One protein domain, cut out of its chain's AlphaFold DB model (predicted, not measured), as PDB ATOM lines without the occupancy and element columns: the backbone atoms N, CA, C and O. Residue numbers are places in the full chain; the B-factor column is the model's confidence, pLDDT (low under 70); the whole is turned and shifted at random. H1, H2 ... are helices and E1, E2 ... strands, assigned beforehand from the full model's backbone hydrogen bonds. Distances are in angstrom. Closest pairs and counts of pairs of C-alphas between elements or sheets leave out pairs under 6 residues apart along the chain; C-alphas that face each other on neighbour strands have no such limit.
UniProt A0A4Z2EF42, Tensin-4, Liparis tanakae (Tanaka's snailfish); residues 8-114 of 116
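Overview. This is residues 8 to 114 of the 116 residues of the protein "Tensin-4" of Liparis tanakae (Tanaka's snailfish) (UniProt A0A4Z2EF42). What shape do these coordinates make? One strongly twisted antiparallel sheet of five strands is the body, with helix H1 packed over its E1, E5 and E4 part and helix H2 more loosely over its E2 and E3 part. What is it built of? The printed part has 107 residues, with two named helices and five named strands along the chain as E1 H1 E2 E3 E4 E5 H2, the sheet's order E3 E2 E1 E5 E4, and a mixed class of helices and strands. How large is it? It is compact, with a radius of gyration of the C-alphas of 14.0 A and spans of 41 by 34 by 21 A.

Arrangement. What neighbours has the first strand? E1, residues 8 to 17, bends by 66 degrees at residue 11. It is antiparallel to E2, residues 44 to 51, with N 10 and O 46 at 2.8 A, and to E5, residues 89 to 95, with N 13 and O 92 at 3.0 A. Which strands make the edges? E3, residues 54 to 61, forms a hairpin with E2, with N 49 and O 56 at 2.9 A. E4, residues 74 to 79, forms a hairpin with E5, with N 79 and O 89 at 2.8 A. Where are the helices? H1, residues 23 to 36, is on the sheet at a height of 7.6 A, over E1, E5 and E4, its closest C-alphas to E1 being those of Val 16 and Ala 30, 5.4 A apart. H2, residues 102 to 113, is on the opposite face at a height of 9.1 A, only just over E3 and E2 with three C-alphas falling on each, and the helices on both faces make three layers. How do they run? H1 is only just slantwise to the strands, at 59.7 degrees to E4 on the local plane, and H2 runs along them, at 21 degrees to E2 on the local plane. H1 and H2 are apart, and in both every O i to N i+4 pair is within hydrogen-bond range.

Along the chain. Where does the printed part begin? E1 starts at C-alpha 8 (35.046, -34.619, -54.245) and is 24.4 A long; H1 starts at C-alpha 23 (53.956, -45.001, -52.102) and is 20.6 A long. How long are the later elements? E2 measures 21.4 A, E3 22.2 A, E4 16.7 A, E5 19.9 A and H2 16.4 A, the last ending at C-alpha 113 (52.423, -32.678, -54.047).

Size, cuts and confidence. Which points are farthest apart? The C-alphas of Gly 67 and Ala 84, 42.1 A. Is any link long? E3 to E4 is a long link of 12 residues, 62 to 73, and the printed part has no cut. Where is confidence low? The mean pLDDT of the printed part is 76.4, and under 70 are residue 40 and residues 61 to 72, 96 to 106, 108 to 109 and 111 to 114.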
ATOM      1  N   CYS A   8      35.629 -33.438 -53.620       74.25
ATOM      2  CA  CYS A   8      35.046 -34.619 -54.245       74.25
ATOM      3  C   CYS A   8      34.523 -35.585 -53.197       74.25
ATOM      4  O   CYS A   8      35.059 -35.665 -52.093       74.25
ATOM      5  N   ASN A   9      33.461 -36.303 -53.538       81.56
ATOM      6  CA  ASN A   9      32.852 -37.254 -52.624       81.56
ATOM      7  C   ASN A   9      33.453 -38.636 -52.866       81.56
ATOM      8  O   ASN A   9      33.491 -39.122 -53.995       81.56
ATOM      9  N   PHE A  10      33.903 -39.273 -51.794       83.75
ATOM     10  CA  PHE A  10      34.467 -40.613 -51.814       83.75
ATOM     11  C   PHE A  10      33.836 -41.468 -50.733       83.75
ATOM     12  O   PHE A  10      33.308 -40.966 -49.745       83.75
ATOM     13  N   VAL A  11      33.931 -42.777 -50.902       85.44
ATOM     14  CA  VAL A  11      33.624 -43.726 -49.844       85.44
ATOM     15  C   VAL A  11      34.908 -43.981 -49.067       85.44
ATOM     16  O   VAL A  11      35.837 -44.580 -49.591       85.44
ATOM     17  N   TYR A  12      34.982 -43.525 -47.826       87.06
ATOM     18  CA  TYR A  12      36.041 -43.904 -46.901       87.06
ATOM     19  C   TYR A  12      35.776 -45.306 -46.352       87.06
ATOM     20  O   TYR A  12      34.660 -45.597 -45.913       87.06
ATOM     21  N   LEU A  13      36.792 -46.172 -46.394       87.19
ATOM     22  CA  LEU A  13      36.668 -47.572 -45.985       87.19
ATOM     23  C   LEU A  13      37.314 -47.802 -44.623       87.19
ATOM     24  O   LEU A  13      36.642 -48.208 -43.679       87.19
ATOM     25  N   ASN A  14      38.615 -47.534 -44.521       89.00
ATOM     26  CA  ASN A  14      39.398 -47.711 -43.302       89.00
ATOM     27  C   ASN A  14      40.754 -46.983 -43.389       89.00
ATOM     28  O   ASN A  14      41.108 -46.339 -44.383       89.00
ATOM     29  N   ALA A  15      41.516 -47.072 -42.302       90.12
ATOM     30  CA  ALA A  15      42.923 -46.716 -42.241       90.12
ATOM     31  C   ALA A  15      43.714 -47.949 -41.806       90.12
ATOM     32  O   ALA A  15      43.337 -48.617 -40.844       90.12
ATOM     33  N   VAL A  16      44.800 -48.242 -42.516       91.12
ATOM     34  CA  VAL A  16      45.647 -49.407 -42.258       91.12
ATOM     35  C   VAL A  16      47.057 -48.929 -41.954       91.12
ATOM     36  O   VAL A  16      47.629 -48.152 -42.719       91.12
ATOM     37  N   ALA A  17      47.621 -49.401 -40.844       91.00
ATOM     38  CA  ALA A  17      49.029 -49.198 -40.538       91.00
ATOM     39  C   ALA A  17      49.888 -49.940 -41.573       91.00
ATOM     40  O   ALA A  17      49.707 -51.135 -41.823       91.00
ATOM     41  N   THR A  18      50.804 -49.221 -42.209       91.00
ATOM     42  CA  THR A  18      51.696 -49.753 -43.245       91.00
ATOM     43  C   THR A  18      53.156 -49.747 -42.806       91.00
ATOM     44  O   THR A  18      54.039 -49.854 -43.657       91.00
ATOM     45  N   GLU A  19      53.415 -49.634 -41.499       88.19
ATOM     46  CA  GLU A  19      54.757 -49.630 -40.906       88.19
ATOM     47  C   GLU A  19      55.650 -48.572 -41.581       88.19
ATOM     48  O   GLU A  19      55.338 -47.383 -41.570       88.19
ATOM     49  N   MET A  20      56.745 -48.994 -42.221       87.25
ATOM     50  CA  MET A  20      57.668 -48.126 -42.956       87.25
ATOM     51  C   MET A  20      57.383 -48.057 -44.462       87.25
ATOM     52  O   MET A  20      58.075 -47.335 -45.183       87.25
ATOM     53  N   LEU A  21      56.381 -48.785 -44.970       87.44
ATOM     54  CA  LEU A  21      56.059 -48.775 -46.396       87.44
ATOM     55  C   LEU A  21      55.550 -47.397 -46.819       87.44
ATOM     56  O   LEU A  21      54.839 -46.718 -46.079       87.44
ATOM     57  N   THR A  22      55.891 -47.001 -48.043       87.44
ATOM     58  CA  THR A  22      55.441 -45.748 -48.660       87.44
ATOM     59  C   THR A  22      54.994 -45.985 -50.101       87.44
ATOM     60  O   THR A  22      55.211 -47.059 -50.670       87.44
ATOM     61  N   GLY A  23      54.340 -44.980 -50.693       86.56
ATOM     62  CA  GLY A  23      53.956 -45.001 -52.102       86.56
ATOM     63  C   GLY A  23      53.048 -46.189 -52.470       86.56
ATOM     64  O   GLY A  23      52.212 -46.596 -51.660       86.56
ATOM     65  N   PRO A  24      53.197 -46.763 -53.679       87.06
ATOM     66  CA  PRO A  24      52.337 -47.845 -54.163       87.06
ATOM     67  C   PRO A  24      52.335 -49.099 -53.281       87.06
ATOM     68  O   PRO A  24      51.283 -49.707 -53.106       87.06
ATOM     69  N   CYS A  25      53.476 -49.466 -52.686       88.50
ATOM     70  CA  CYS A  25      53.584 -50.667 -51.850       88.50
ATOM     71  C   CYS A  25      52.714 -50.571 -50.588       88.50
ATOM     72  O   CYS A  25      52.052 -51.536 -50.210       88.50
ATOM     73  N   ALA A  26      52.674 -49.395 -49.956       90.00
ATOM     74  CA  ALA A  26      51.802 -49.149 -48.809       90.00
ATOM     75  C   ALA A  26      50.319 -49.213 -49.199       90.00
ATOM     76  O   ALA A  26      49.526 -49.839 -48.499       90.00
ATOM     77  N   VAL A  27      49.956 -48.627 -50.346       89.31
ATOM     78  CA  VAL A  27      48.578 -48.658 -50.856       89.31
ATOM     79  C   VAL A  27      48.139 -50.091 -51.162       89.31
ATOM     80  O   VAL A  27      47.058 -50.494 -50.744       89.31
ATOM     81  N   GLN A  28      48.981 -50.887 -51.828       87.75
ATOM     82  CA  GLN A  28      48.685 -52.294 -52.122       87.75
ATOM     83  C   GLN A  28      48.468 -53.117 -50.850       87.75
ATOM     84  O   GLN A  28      47.477 -53.842 -50.763       87.75
ATOM     85  N   ARG A  29      49.340 -52.965 -49.843       91.69
ATOM     86  CA  ARG A  29      49.180 -53.635 -48.543       91.69
ATOM     87  C   ARG A  29      47.869 -53.244 -47.868       91.69
ATOM     88  O   ARG A  29      47.141 -54.112 -47.397       91.69
ATOM     89  N   ALA A  30      47.566 -51.950 -47.827       91.06
ATOM     90  CA  ALA A  30      46.365 -51.442 -47.180       91.06
ATOM     91  C   ALA A  30      45.087 -51.935 -47.865       91.06
ATOM     92  O   ALA A  30      44.156 -52.366 -47.188       91.06
ATOM     93  N   VAL A  31      45.051 -51.936 -49.200       89.25
ATOM     94  CA  VAL A  31      43.920 -52.470 -49.971       89.25
ATOM     95  C   VAL A  31      43.752 -53.970 -49.729       89.25
ATOM     96  O   VAL A  31      42.638 -54.398 -49.444       89.25
ATOM     97  N   GLY A  32      44.836 -54.753 -49.766       88.44
ATOM     98  CA  GLY A  32      44.791 -56.191 -49.471       88.44
ATOM     99  C   GLY A  32      44.217 -56.477 -48.081       88.44
ATOM    100  O   GLY A  32      43.219 -57.181 -47.957       88.44
ATOM    101  N   ALA A  33      44.753 -55.814 -47.053       89.81
ATOM    102  CA  ALA A  33      44.265 -55.944 -45.679       89.81
ATOM    103  C   ALA A  33      42.793 -55.520 -45.521       89.81
ATOM    104  O   ALA A  33      42.063 -56.093 -44.720       89.81
ATOM    105  N   THR A  34      42.337 -54.530 -46.294       88.00
ATOM    106  CA  THR A  34      40.938 -54.070 -46.283       88.00
ATOM    107  C   THR A  34      39.979 -55.113 -46.849       88.00
ATOM    108  O   THR A  34      38.854 -55.225 -46.371       88.00
ATOM    109  N   LEU A  35      40.416 -55.875 -47.855       84.88
ATOM    110  CA  LEU A  35      39.627 -56.945 -48.468       84.88
ATOM    111  C   LEU A  35      39.604 -58.216 -47.610       84.88
ATOM    112  O   LEU A  35      38.606 -58.930 -47.605       84.88
ATOM    113  N   GLU A  36      40.686 -58.482 -46.878       86.31
ATOM    114  CA  GLU A  36      40.827 -59.651 -46.001       86.31
ATOM    115  C   GLU A  36      40.263 -59.427 -44.585       86.31
ATOM    116  O   GLU A  36      40.179 -60.372 -43.800       86.31
ATOM    117  N   ALA A  37      39.861 -58.197 -44.242       81.75
ATOM    118  CA  ALA A  37      39.402 -57.836 -42.904       81.75
ATOM    119  C   ALA A  37      38.120 -58.605 -42.492       81.75
ATOM    120  O   ALA A  37      37.053 -58.406 -43.088       81.75
ATOM    121  N   PRO A  38      38.174 -59.443 -41.437       70.69
ATOM    122  CA  PRO A  38      37.003 -60.164 -40.953       70.69
ATOM    123  C   PRO A  38      36.002 -59.187 -40.323       70.69
ATOM    124  O   PRO A  38      36.352 -58.393 -39.454       70.69
ATOM    125  N   GLY A  39      34.741 -59.247 -40.761       71.62
ATOM    126  CA  GLY A  39      33.671 -58.343 -40.311       71.62
ATOM    127  C   GLY A  39      33.364 -57.184 -41.264       71.62
ATOM    128  O   GLY A  39      32.388 -56.469 -41.044       71.62
ATOM    129  N   GLY A  40      34.128 -57.044 -42.353       69.25
ATOM    130  CA  GLY A  40      33.940 -55.978 -43.333       69.25
ATOM    131  C   GLY A  40      34.277 -54.590 -42.781       69.25
ATOM    132  O   GLY A  40      34.629 -54.407 -41.619       69.25
ATOM    133  N   PHE A  41      34.184 -53.583 -43.641       73.19
ATOM    134  CA  PHE A  41      34.327 -52.175 -43.272       73.19
ATOM    135  C   PHE A  41      32.955 -51.500 -43.285       73.19
ATOM    136  O   PHE A  41      32.049 -51.934 -43.997       73.19
ATOM    137  N   THR A  42      32.796 -50.424 -42.508       73.44
ATOM    138  CA  THR A  42      31.596 -49.576 -42.568       73.44
ATOM    139  C   THR A  42      31.873 -48.407 -43.515       73.44
ATOM    140  O   THR A  42      32.465 -47.412 -43.086       73.44
ATOM    141  N   PRO A  43      31.502 -48.512 -44.804       77.94
ATOM    142  CA  PRO A  43      31.758 -47.458 -45.775       77.94
ATOM    143  C   PRO A  43      31.062 -46.160 -45.355       77.94
ATOM    144  O   PRO A  43      29.851 -46.141 -45.129       77.94
ATOM    145  N   THR A  44      31.826 -45.074 -45.272       82.94
ATOM    146  CA  THR A  44      31.316 -43.740 -44.922       82.94
ATOM    147  C   THR A  44      31.540 -42.794 -46.085       82.94
ATOM    148  O   THR A  44      32.644 -42.724 -46.619       82.94
ATOM    149  N   ILE A  45      30.510 -42.060 -46.499       83.44
ATOM    150  CA  ILE A  45      30.659 -41.097 -47.588       83.44
ATOM    151  C   ILE A  45      31.306 -39.839 -47.013       83.44
ATOM    152  O   ILE A  45      30.756 -39.201 -46.115       83.44
ATOM    153  N   VAL A  46      32.466 -39.474 -47.546       84.62
ATOM    154  CA  VAL A  46      33.229 -38.302 -47.131       84.62
ATOM    155  C   VAL A  46      33.402 -37.332 -48.289       84.62
ATOM    156  O   VAL A  46      33.669 -37.732 -49.420       84.62
ATOM    157  N   ASN A  47      33.304 -36.041 -48.003       82.94
ATOM    158  CA  ASN A  47      33.804 -34.997 -48.879       82.94
ATOM    159  C   ASN A  47      35.299 -34.799 -48.602       82.94
ATOM    160  O   ASN A  47      35.686 -34.426 -47.494       82.94
ATOM    161  N   LEU A  48      36.131 -35.074 -49.601       83.81
ATOM    162  CA  LEU A  48      37.569 -34.857 -49.571       83.81
ATOM    163  C   LEU A  48      37.874 -33.513 -50.218       83.81
ATOM    164  O   LEU A  48      37.670 -33.330 -51.419       83.81
ATOM    165  N   LYS A  49      38.401 -32.590 -49.418       82.00
ATOM    166  CA  LYS A  49      38.864 -31.280 -49.868       82.00
ATOM    167  C   LYS A  49      40.380 -31.209 -49.772       82.00
ATOM    168  O   LYS A  49      40.948 -31.378 -48.693       82.00
ATOM    169  N   VAL A  50      41.027 -30.906 -50.893       79.81
ATOM    170  CA  VAL A  50      42.480 -30.692 -50.949       79.81
ATOM    171  C   VAL A  50      42.773 -29.196 -50.930       79.81
ATOM    172  O   VAL A  50      42.156 -28.411 -51.652       79.81
ATOM    173  N   SER A  51      43.719 -28.782 -50.090       77.06
ATOM    174  CA  SER A  51      44.214 -27.407 -50.026       77.06
ATOM    175  C   SER A  51      45.721 -27.386 -49.767       77.06
ATOM    176  O   SER A  51      46.302 -28.383 -49.349       77.06
ATOM    177  N   LEU A  52      46.353 -26.217 -49.918       72.88
ATOM    178  CA  LEU A  52      47.765 -26.022 -49.549       72.88
ATOM    179  C   LEU A  52      48.047 -26.276 -48.059       72.88
ATOM    180  O   LEU A  52      49.193 -26.501 -47.684       72.88
ATOM    181  N   LYS A  53      47.015 -26.224 -47.206       75.44
ATOM    182  CA  LYS A  53      47.122 -26.501 -45.767       75.44
ATOM    183  C   LYS A  53      47.036 -27.996 -45.444       75.44
ATOM    184  O   LYS A  53      47.258 -28.367 -44.298       75.44
ATOM    185  N   GLY A  54      46.692 -28.833 -46.424       75.69
ATOM    186  CA  GLY A  54      46.504 -30.270 -46.260       75.69
ATOM    187  C   GLY A  54      45.173 -30.773 -46.818       75.69
ATOM    188  O   GLY A  54      44.466 -30.073 -47.553       75.69
ATOM    189  N   VAL A  55      44.856 -32.012 -46.447       80.81
ATOM    190  CA  VAL A  55      43.640 -32.732 -46.837       80.81
ATOM    191  C   VAL A  55      42.638 -32.680 -45.686       80.81
ATOM    192  O   VAL A  55      42.990 -32.945 -44.539       80.81
ATOM    193  N   THR A  56      41.386 -32.345 -45.984       81.81
ATOM    194  CA  THR A  56      40.275 -32.382 -45.025       81.81
ATOM    195  C   THR A  56      39.229 -33.378 -45.504       81.81
ATOM    196  O   THR A  56      38.850 -33.353 -46.674       81.81
ATOM    197  N   LEU A  57      38.773 -34.243 -44.597       81.62
ATOM    198  CA  LEU A  57      37.701 -35.210 -44.832       81.62
ATOM    199  C   LEU A  57      36.501 -34.823 -43.969       81.62
ATOM    200  O   LEU A  57      36.630 -34.725 -42.749       81.62
ATOM    201  N   THR A  58      35.345 -34.623 -44.593       82.62
ATOM    202  CA  THR A  58      34.087 -34.321 -43.899       82.62
ATOM    203  C   THR A  58      33.111 -35.461 -44.142       82.62
ATOM    204  O   THR A  58      32.780 -35.713 -45.294       82.62
ATOM    205  N   ASP A  59      32.640 -36.144 -43.097       82.19
ATOM    206  CA  ASP A  59      31.525 -37.100 -43.221       82.19
ATOM    207  C   ASP A  59      30.268 -36.340 -43.669       82.19
ATOM    208  O   ASP A  59      29.833 -35.404 -42.994       82.19
ATOM    209  N   ILE A  60      29.726 -36.695 -44.837       74.44
ATOM    210  CA  ILE A  60      28.562 -36.018 -45.424       74.44
ATOM    211  C   ILE A  60      27.270 -36.826 -45.313       74.44
ATOM    212  O   ILE A  60      26.203 -36.254 -45.541       74.44
ATOM    213  N   ASN A  61      27.331 -38.123 -44.969       66.25
ATOM    214  CA  ASN A  61      26.166 -38.917 -44.571       66.25
ATOM    215  C   ASN A  61      26.522 -40.370 -44.200       66.25
ATOM    216  O   ASN A  61      27.251 -41.060 -44.912       66.25
ATOM    217  N   ARG A  62      25.828 -40.908 -43.189       52.84
ATOM    218  CA  ARG A  62      25.980 -42.286 -42.670       52.84
ATOM    219  C   ARG A  62      25.195 -43.379 -43.417       52.84
ATOM    220  O   ARG A  62      24.949 -44.445 -42.860       52.84
ATOM    221  N   LYS A  63      24.714 -43.128 -44.637       49.81
ATOM    222  CA  LYS A  63      23.842 -44.071 -45.366       49.81
ATOM    223  C   LYS A  63      24.434 -44.455 -46.716       49.81
ATOM    224  O   LYS A  63      23.906 -44.082 -47.758       49.81
ATOM    225  N   TRP A  64      25.510 -45.235 -46.696       55.00
ATOM    226  CA  TRP A  64      25.842 -46.070 -47.847       55.00
ATOM    227  C   TRP A  64      24.978 -47.334 -47.792       55.00
ATOM    228  O   TRP A  64      25.096 -48.135 -46.864       55.00
ATOM    229  N   ILE A  65      24.075 -47.504 -48.759       53.00
ATOM    230  CA  ILE A  65      23.273 -48.725 -48.885       53.00
ATOM    231  C   ILE A  65      24.146 -49.760 -49.595       53.00
ATOM    232  O   ILE A  65      24.448 -49.638 -50.782       53.00
ATOM    233  N   THR A  66      24.584 -50.773 -48.852       49.84
ATOM    234  CA  THR A  66      25.338 -51.917 -49.373       49.84
ATOM    235  C   THR A  66      24.522 -52.619 -50.465       49.84
ATOM    236  O   THR A  66      23.448 -53.146 -50.181       49.84
ATOM    237  N   GLY A  67      25.008 -52.610 -51.710       53.69
ATOM    238  CA  GLY A  67      24.301 -53.223 -52.846       53.69
ATOM    239  C   GLY A  67      24.927 -52.995 -54.228       53.69
ATOM    240  O   GLY A  67      24.617 -53.727 -55.160       53.69
ATOM    241  N   SER A  68      25.842 -52.031 -54.375       51.97
ATOM    242  CA  SER A  68      26.575 -51.796 -55.628       51.97
ATOM    243  C   SER A  68      28.047 -52.182 -55.463       51.97
ATOM    244  O   SER A  68      28.899 -51.338 -55.206       51.97
ATOM    245  N   SER A  69      28.351 -53.481 -55.522       53.19
ATOM    246  CA  SER A  69      29.706 -54.021 -55.306       53.19
ATOM    247  C   SER A  69      30.385 -54.550 -56.572       53.19
ATOM    248  O   SER A  69      31.311 -55.349 -56.481       53.19
ATOM    249  N   VAL A  70      29.986 -54.105 -57.768       45.03
ATOM    250  CA  VAL A  70      30.676 -54.499 -59.010       45.03
ATOM    251  C   VAL A  70      31.420 -53.295 -59.597       45.03
ATOM    252  O   VAL A  70      30.870 -52.506 -60.365       45.03
ATOM    253  N   GLY A  71      32.695 -53.154 -59.208       54.59
ATOM    254  CA  GLY A  71      33.683 -52.343 -59.932       54.59
ATOM    255  C   GLY A  71      33.997 -50.938 -59.400       54.59
ATOM    256  O   GLY A  71      34.378 -50.091 -60.205       54.59
ATOM    257  N   ALA A  72      33.849 -50.655 -58.102       62.53
ATOM    258  CA  ALA A  72      34.340 -49.394 -57.529       62.53
ATOM    259  C   ALA A  72      35.878 -49.409 -57.455       62.53
ATOM    260  O   ALA A  72      36.459 -50.329 -56.875       62.53
ATOM    261  N   ARG A  73      36.554 -48.415 -58.046       70.56
ATOM    262  CA  ARG A  73      38.021 -48.330 -57.980       70.56
ATOM    263  C   ARG A  73      38.424 -47.832 -56.596       70.56
ATOM    264  O   ARG A  73      37.997 -46.759 -56.168       70.56
ATOM    265  N   MET A  74      39.233 -48.624 -55.898       79.12
ATOM    266  CA  MET A  74      39.823 -48.233 -54.620       79.12
ATOM    267  C   MET A  74      41.118 -47.460 -54.863       79.12
ATOM    268  O   MET A  74      41.876 -47.763 -55.786       79.12
ATOM    269  N   PHE A  75      41.386 -46.477 -54.018       81.31
ATOM    270  CA  PHE A  75      42.645 -45.743 -53.992       81.31
ATOM    271  C   PHE A  75      42.971 -45.346 -52.552       81.31
ATOM    272  O   PHE A  75      42.130 -45.435 -51.662       81.31
ATOM    273  N   GLY A  76      44.196 -44.904 -52.302       82.81
ATOM    274  CA  GLY A  76      44.586 -44.443 -50.979       82.81
ATOM    275  C   GLY A  76      45.809 -43.554 -51.023       82.81
ATOM    276  O   GLY A  76      46.550 -43.541 -52.006       82.81
ATOM    277  N   PHE A  77      46.009 -42.803 -49.949       85.25
ATOM    278  CA  PHE A  77      47.222 -42.026 -49.737       85.25
ATOM    279  C   PHE A  77      47.841 -42.388 -48.392       85.25
ATOM    280  O   PHE A  77      47.149 -42.760 -47.443       85.25
ATOM    281  N   VAL A  78      49.165 -42.271 -48.330       85.69
ATOM    282  CA  VAL A  78      49.956 -42.615 -47.151       85.69
ATOM    283  C   VAL A  78      50.244 -41.342 -46.369       85.69
ATOM    284  O   VAL A  78      50.951 -40.458 -46.853       85.69
ATOM    285  N   ALA A  79      49.700 -41.250 -45.163       86.25
ATOM    286  CA  ALA A  79      50.101 -40.269 -44.174       86.25
ATOM    287  C   ALA A  79      51.373 -40.769 -43.479       86.25
ATOM    288  O   ALA A  79      51.408 -41.878 -42.940       86.25
ATOM    289  N   LYS A  80      52.435 -39.962 -43.522       83.38
ATOM    290  CA  LYS A  80      53.695 -40.286 -42.853       83.38
ATOM    291  C   LYS A  80      53.568 -40.005 -41.358       83.38
ATOM    292  O   LYS A  80      53.067 -38.942 -40.988       83.38
ATOM    293  N   GLY A  81      54.059 -40.919 -40.525       80.88
ATOM    294  CA  GLY A  81      54.195 -40.678 -39.091       80.88
ATOM    295  C   GLY A  81      54.995 -39.396 -38.836       80.88
ATOM    296  O   GLY A  81      56.091 -39.226 -39.372       80.88
ATOM    297  N   VAL A  82      54.419 -38.462 -38.074       73.12
ATOM    298  CA  VAL A  82      55.020 -37.141 -37.799       73.12
ATOM    299  C   VAL A  82      56.049 -37.177 -36.668       73.12
ATOM    300  O   VAL A  82      56.892 -36.288 -36.588       73.12
ATOM    301  N   GLU A  83      56.015 -38.213 -35.829       78.44
ATOM    302  CA  GLU A  83      56.909 -38.374 -34.680       78.44
ATOM    303  C   GLU A  83      57.807 -39.606 -34.838       78.44
ATOM    304  O   GLU A  83      57.465 -40.574 -35.523       78.44
ATOM    305  N   ALA A  84      58.972 -39.578 -34.188       71.62
ATOM    306  CA  ALA A  84      59.882 -40.716 -34.168       71.62
ATOM    307  C   ALA A  84      59.201 -41.917 -33.488       71.62
ATOM    308  O   ALA A  84      58.819 -41.841 -32.325       71.62
ATOM    309  N   GLY A  85      59.055 -43.019 -34.228       74.31
ATOM    310  CA  GLY A  85      58.351 -44.220 -33.768       74.31
ATOM    311  C   GLY A  85      56.890 -44.321 -34.220       74.31
ATOM    312  O   GLY A  85      56.285 -45.366 -34.009       74.31
ATOM    313  N   MET A  86      56.330 -43.299 -34.879       80.69
ATOM    314  CA  MET A  86      55.033 -43.429 -35.547       80.69
ATOM    315  C   MET A  86      55.167 -44.137 -36.894       80.69
ATOM    316  O   MET A  86      56.034 -43.812 -37.709       80.69
ATOM    317  N   GLU A  87      54.260 -45.075 -37.142       87.44
ATOM    318  CA  GLU A  87      54.153 -45.781 -38.414       87.44
ATOM    319  C   GLU A  87      53.433 -44.940 -39.470       87.44
ATOM    320  O   GLU A  87      52.642 -44.040 -39.176       87.44
ATOM    321  N   ASN A  88      53.691 -45.260 -40.733       89.38
ATOM    322  CA  ASN A  88      52.908 -44.742 -41.838       89.38
ATOM    323  C   ASN A  88      51.507 -45.350 -41.801       89.38
ATOM    324  O   ASN A  88      51.336 -46.541 -41.539       89.38
ATOM    325  N   VAL A  89      50.509 -44.539 -42.134       91.25
ATOM    326  CA  VAL A  89      49.116 -44.972 -42.207       91.25
ATOM    327  C   VAL A  89      48.605 -44.726 -43.612       91.25
ATOM    328  O   VAL A  89      48.676 -43.612 -44.127       91.25
ATOM    329  N   CYS A  90      48.066 -45.760 -44.246       91.62
ATOM    330  CA  CYS A  90      47.379 -45.615 -45.517       91.62
ATOM    331  C   CYS A  90      45.876 -45.476 -45.278       91.62
ATOM    332  O   CYS A  90      45.242 -46.361 -44.700       91.62
ATOM    333  N   HIS A  91      45.302 -44.377 -45.758       91.19
ATOM    334  CA  HIS A  91      43.860 -44.150 -45.750       91.19
ATOM    335  C   HIS A  91      43.268 -44.659 -47.061       91.19
ATOM    336  O   HIS A  91      43.697 -44.220 -48.130       91.19
ATOM    337  N   VAL A  92      42.313 -45.589 -46.982       89.62
ATOM    338  CA  VAL A  92      41.725 -46.261 -48.147       89.62
ATOM    339  C   VAL A  92      40.342 -45.690 -48.450       89.62
ATOM    340  O   VAL A  92      39.482 -45.564 -47.574       89.62
ATOM    341  N   PHE A  93      40.132 -45.371 -49.721       88.25
ATOM    342  CA  PHE A  93      38.916 -44.801 -50.277       88.25
ATOM    343  C   PHE A  93      38.441 -45.621 -51.478       88.25
ATOM    344  O   PHE A  93      39.218 -46.346 -52.101       88.25
ATOM    345  N   ALA A  94      37.175 -45.463 -51.840       84.00
ATOM    346  CA  ALA A  94      36.592 -45.941 -53.082       84.00
ATOM    347  C   ALA A  94      35.764 -44.841 -53.759       84.00
ATOM    348  O   ALA A  94      35.296 -43.895 -53.122       84.00
ATOM    349  N   GLU A  95      35.595 -44.966 -55.071       75.75
ATOM    350  CA  GLU A  95      34.734 -44.095 -55.875       75.75
ATOM    351  C   GLU A  95      33.278 -44.104 -55.372       75.75
ATOM    352  O   GLU A  95      32.684 -45.170 -55.219       75.75
ATOM    353  N   TYR A  96      32.700 -42.918 -55.136       69.12
ATOM    354  CA  TYR A  96      31.292 -42.760 -54.742       69.12
ATOM    355  C   TYR A  96      30.366 -42.534 -55.951       69.12
ATOM    356  O   TYR A  96      29.344 -43.204 -56.080       69.12
ATOM    357  N   GLU A  97      30.735 -41.648 -56.882       62.44
ATOM    358  CA  GLU A  97      29.966 -41.368 -58.103       62.44
ATOM    359  C   GLU A  97      30.847 -41.511 -59.346       62.44
ATOM    360  O   GLU A  97      31.872 -40.845 -59.469       62.44
ATOM    361  N   ARG A  98      30.405 -42.309 -60.331       50.66
ATOM    362  CA  ARG A  98      31.086 -42.452 -61.637       50.66
ATOM    363  C   ARG A  98      31.156 -41.151 -62.459       50.66
ATOM    364  O   ARG A  98      31.803 -41.139 -63.501       50.66
ATOM    365  N   LEU A  99      30.473 -40.085 -62.026       47.25
ATOM    366  CA  LEU A  99      30.408 -38.790 -62.714       47.25
ATOM    367  C   LEU A  99      31.453 -37.775 -62.223       47.25
ATOM    368  O   LEU A  99      31.707 -36.802 -62.929       47.25
ATOM    369  N   GLN A 100      32.103 -38.001 -61.075       53.62
ATOM    370  CA  GLN A 100      33.307 -37.259 -60.699       53.62
ATOM    371  C   GLN A 100      34.518 -38.045 -61.200       53.62
ATOM    372  O   GLN A 100      34.910 -39.051 -60.617       53.62
ATOM    373  N   SER A 101      35.085 -37.625 -62.331       54.97
ATOM    374  CA  SER A 101      36.250 -38.290 -62.914       54.97
ATOM    375  C   SER A 101      37.421 -38.225 -61.935       54.97
ATOM    376  O   SER A 101      38.030 -37.171 -61.748       54.97
ATOM    377  N   CYS A 102      37.775 -39.362 -61.326       55.62
ATOM    378  CA  CYS A 102      38.931 -39.496 -60.433       55.62
ATOM    379  C   CYS A 102      40.227 -38.938 -61.025       55.62
ATOM    380  O   CYS A 102      41.127 -38.564 -60.277       55.62
ATOM    381  N   ASN A 103      40.313 -38.835 -62.354       64.62
ATOM    382  CA  ASN A 103      41.442 -38.225 -63.037       64.62
ATOM    383  C   ASN A 103      41.664 -36.763 -62.622       64.62
ATOM    384  O   ASN A 103      42.813 -36.389 -62.409       64.62
ATOM    385  N   GLU A 104      40.614 -35.951 -62.454       65.06
ATOM    386  CA  GLU A 104      40.780 -34.547 -62.046       65.06
ATOM    387  C   GLU A 104      41.306 -34.446 -60.612       65.06
ATOM    388  O   GLU A 104      42.194 -33.647 -60.321       65.06
ATOM    389  N   VAL A 105      40.825 -35.308 -59.713       64.75
ATOM    390  CA  VAL A 105      41.277 -35.324 -58.315       64.75
ATOM    391  C   VAL A 105      42.712 -35.815 -58.204       64.75
ATOM    392  O   VAL A 105      43.513 -35.205 -57.500       64.75
ATOM    393  N   ILE A 106      43.059 -36.885 -58.925       68.69
ATOM    394  CA  ILE A 106      44.427 -37.406 -58.971       68.69
ATOM    395  C   ILE A 106      45.374 -36.340 -59.532       68.69
ATOM    396  O   ILE A 106      46.433 -36.122 -58.948       68.69
ATOM    397  N   GLN A 107      44.982 -35.621 -60.589       71.88
ATOM    398  CA  GLN A 107      45.775 -34.516 -61.134       71.88
ATOM    399  C   GLN A 107      45.955 -33.376 -60.128       71.88
ATOM    400  O   GLN A 107      47.065 -32.870 -59.979       71.88
ATOM    401  N   VAL A 108      44.907 -32.994 -59.393       69.56
ATOM    402  CA  VAL A 108      44.999 -31.949 -58.359       69.56
ATOM    403  C   VAL A 108      45.900 -32.386 -57.204       69.56
ATOM    404  O   VAL A 108      46.725 -31.600 -56.745       69.56
ATOM    405  N   ILE A 109      45.795 -33.638 -56.750       68.88
ATOM    406  CA  ILE A 109      46.656 -34.189 -55.695       68.88
ATOM    407  C   ILE A 109      48.115 -34.229 -56.167       68.88
ATOM    408  O   ILE A 109      49.001 -33.775 -55.447       68.88
ATOM    409  N   GLN A 110      48.378 -34.709 -57.384       73.81
ATOM    410  CA  GLN A 110      49.725 -34.729 -57.959       73.81
ATOM    411  C   GLN A 110      50.302 -33.319 -58.112       73.81
ATOM    412  O   GLN A 110      51.451 -33.106 -57.742       73.81
ATOM    413  N   ALA A 111      49.508 -32.349 -58.570       68.25
ATOM    414  CA  ALA A 111      49.929 -30.955 -58.690       68.25
ATOM    415  C   ALA A 111      50.171 -30.282 -57.328       68.25
ATOM    416  O   ALA A 111      51.035 -29.421 -57.212       68.25
ATOM    417  N   ALA A 112      49.429 -30.663 -56.286       65.19
ATOM    418  CA  ALA A 112      49.634 -30.142 -54.936       65.19
ATOM    419  C   ALA A 112      50.876 -30.740 -54.248       65.19
ATOM    420  O   ALA A 112      51.489 -30.075 -53.411       65.19
ATOM    421  N   ILE A 113      51.241 -31.984 -54.584       69.56
ATOM    422  CA  ILE A 113      52.423 -32.678 -54.047       69.56
ATOM    423  C   ILE A 113      53.690 -32.313 -54.836       69.56
ATOM    424  O   ILE A 113      54.761 -32.169 -54.246       69.56
ATOM    425  N   ALA A 114      53.581 -32.130 -56.152       61.00
ATOM    426  CA  ALA A 114      54.655 -31.621 -56.992       61.00
ATOM    427  C   ALA A 114      54.815 -30.110 -56.756       61.00
ATOM    428  O   ALA A 114      54.232 -29.285 -57.456       61.00
TER     429      ALA A 114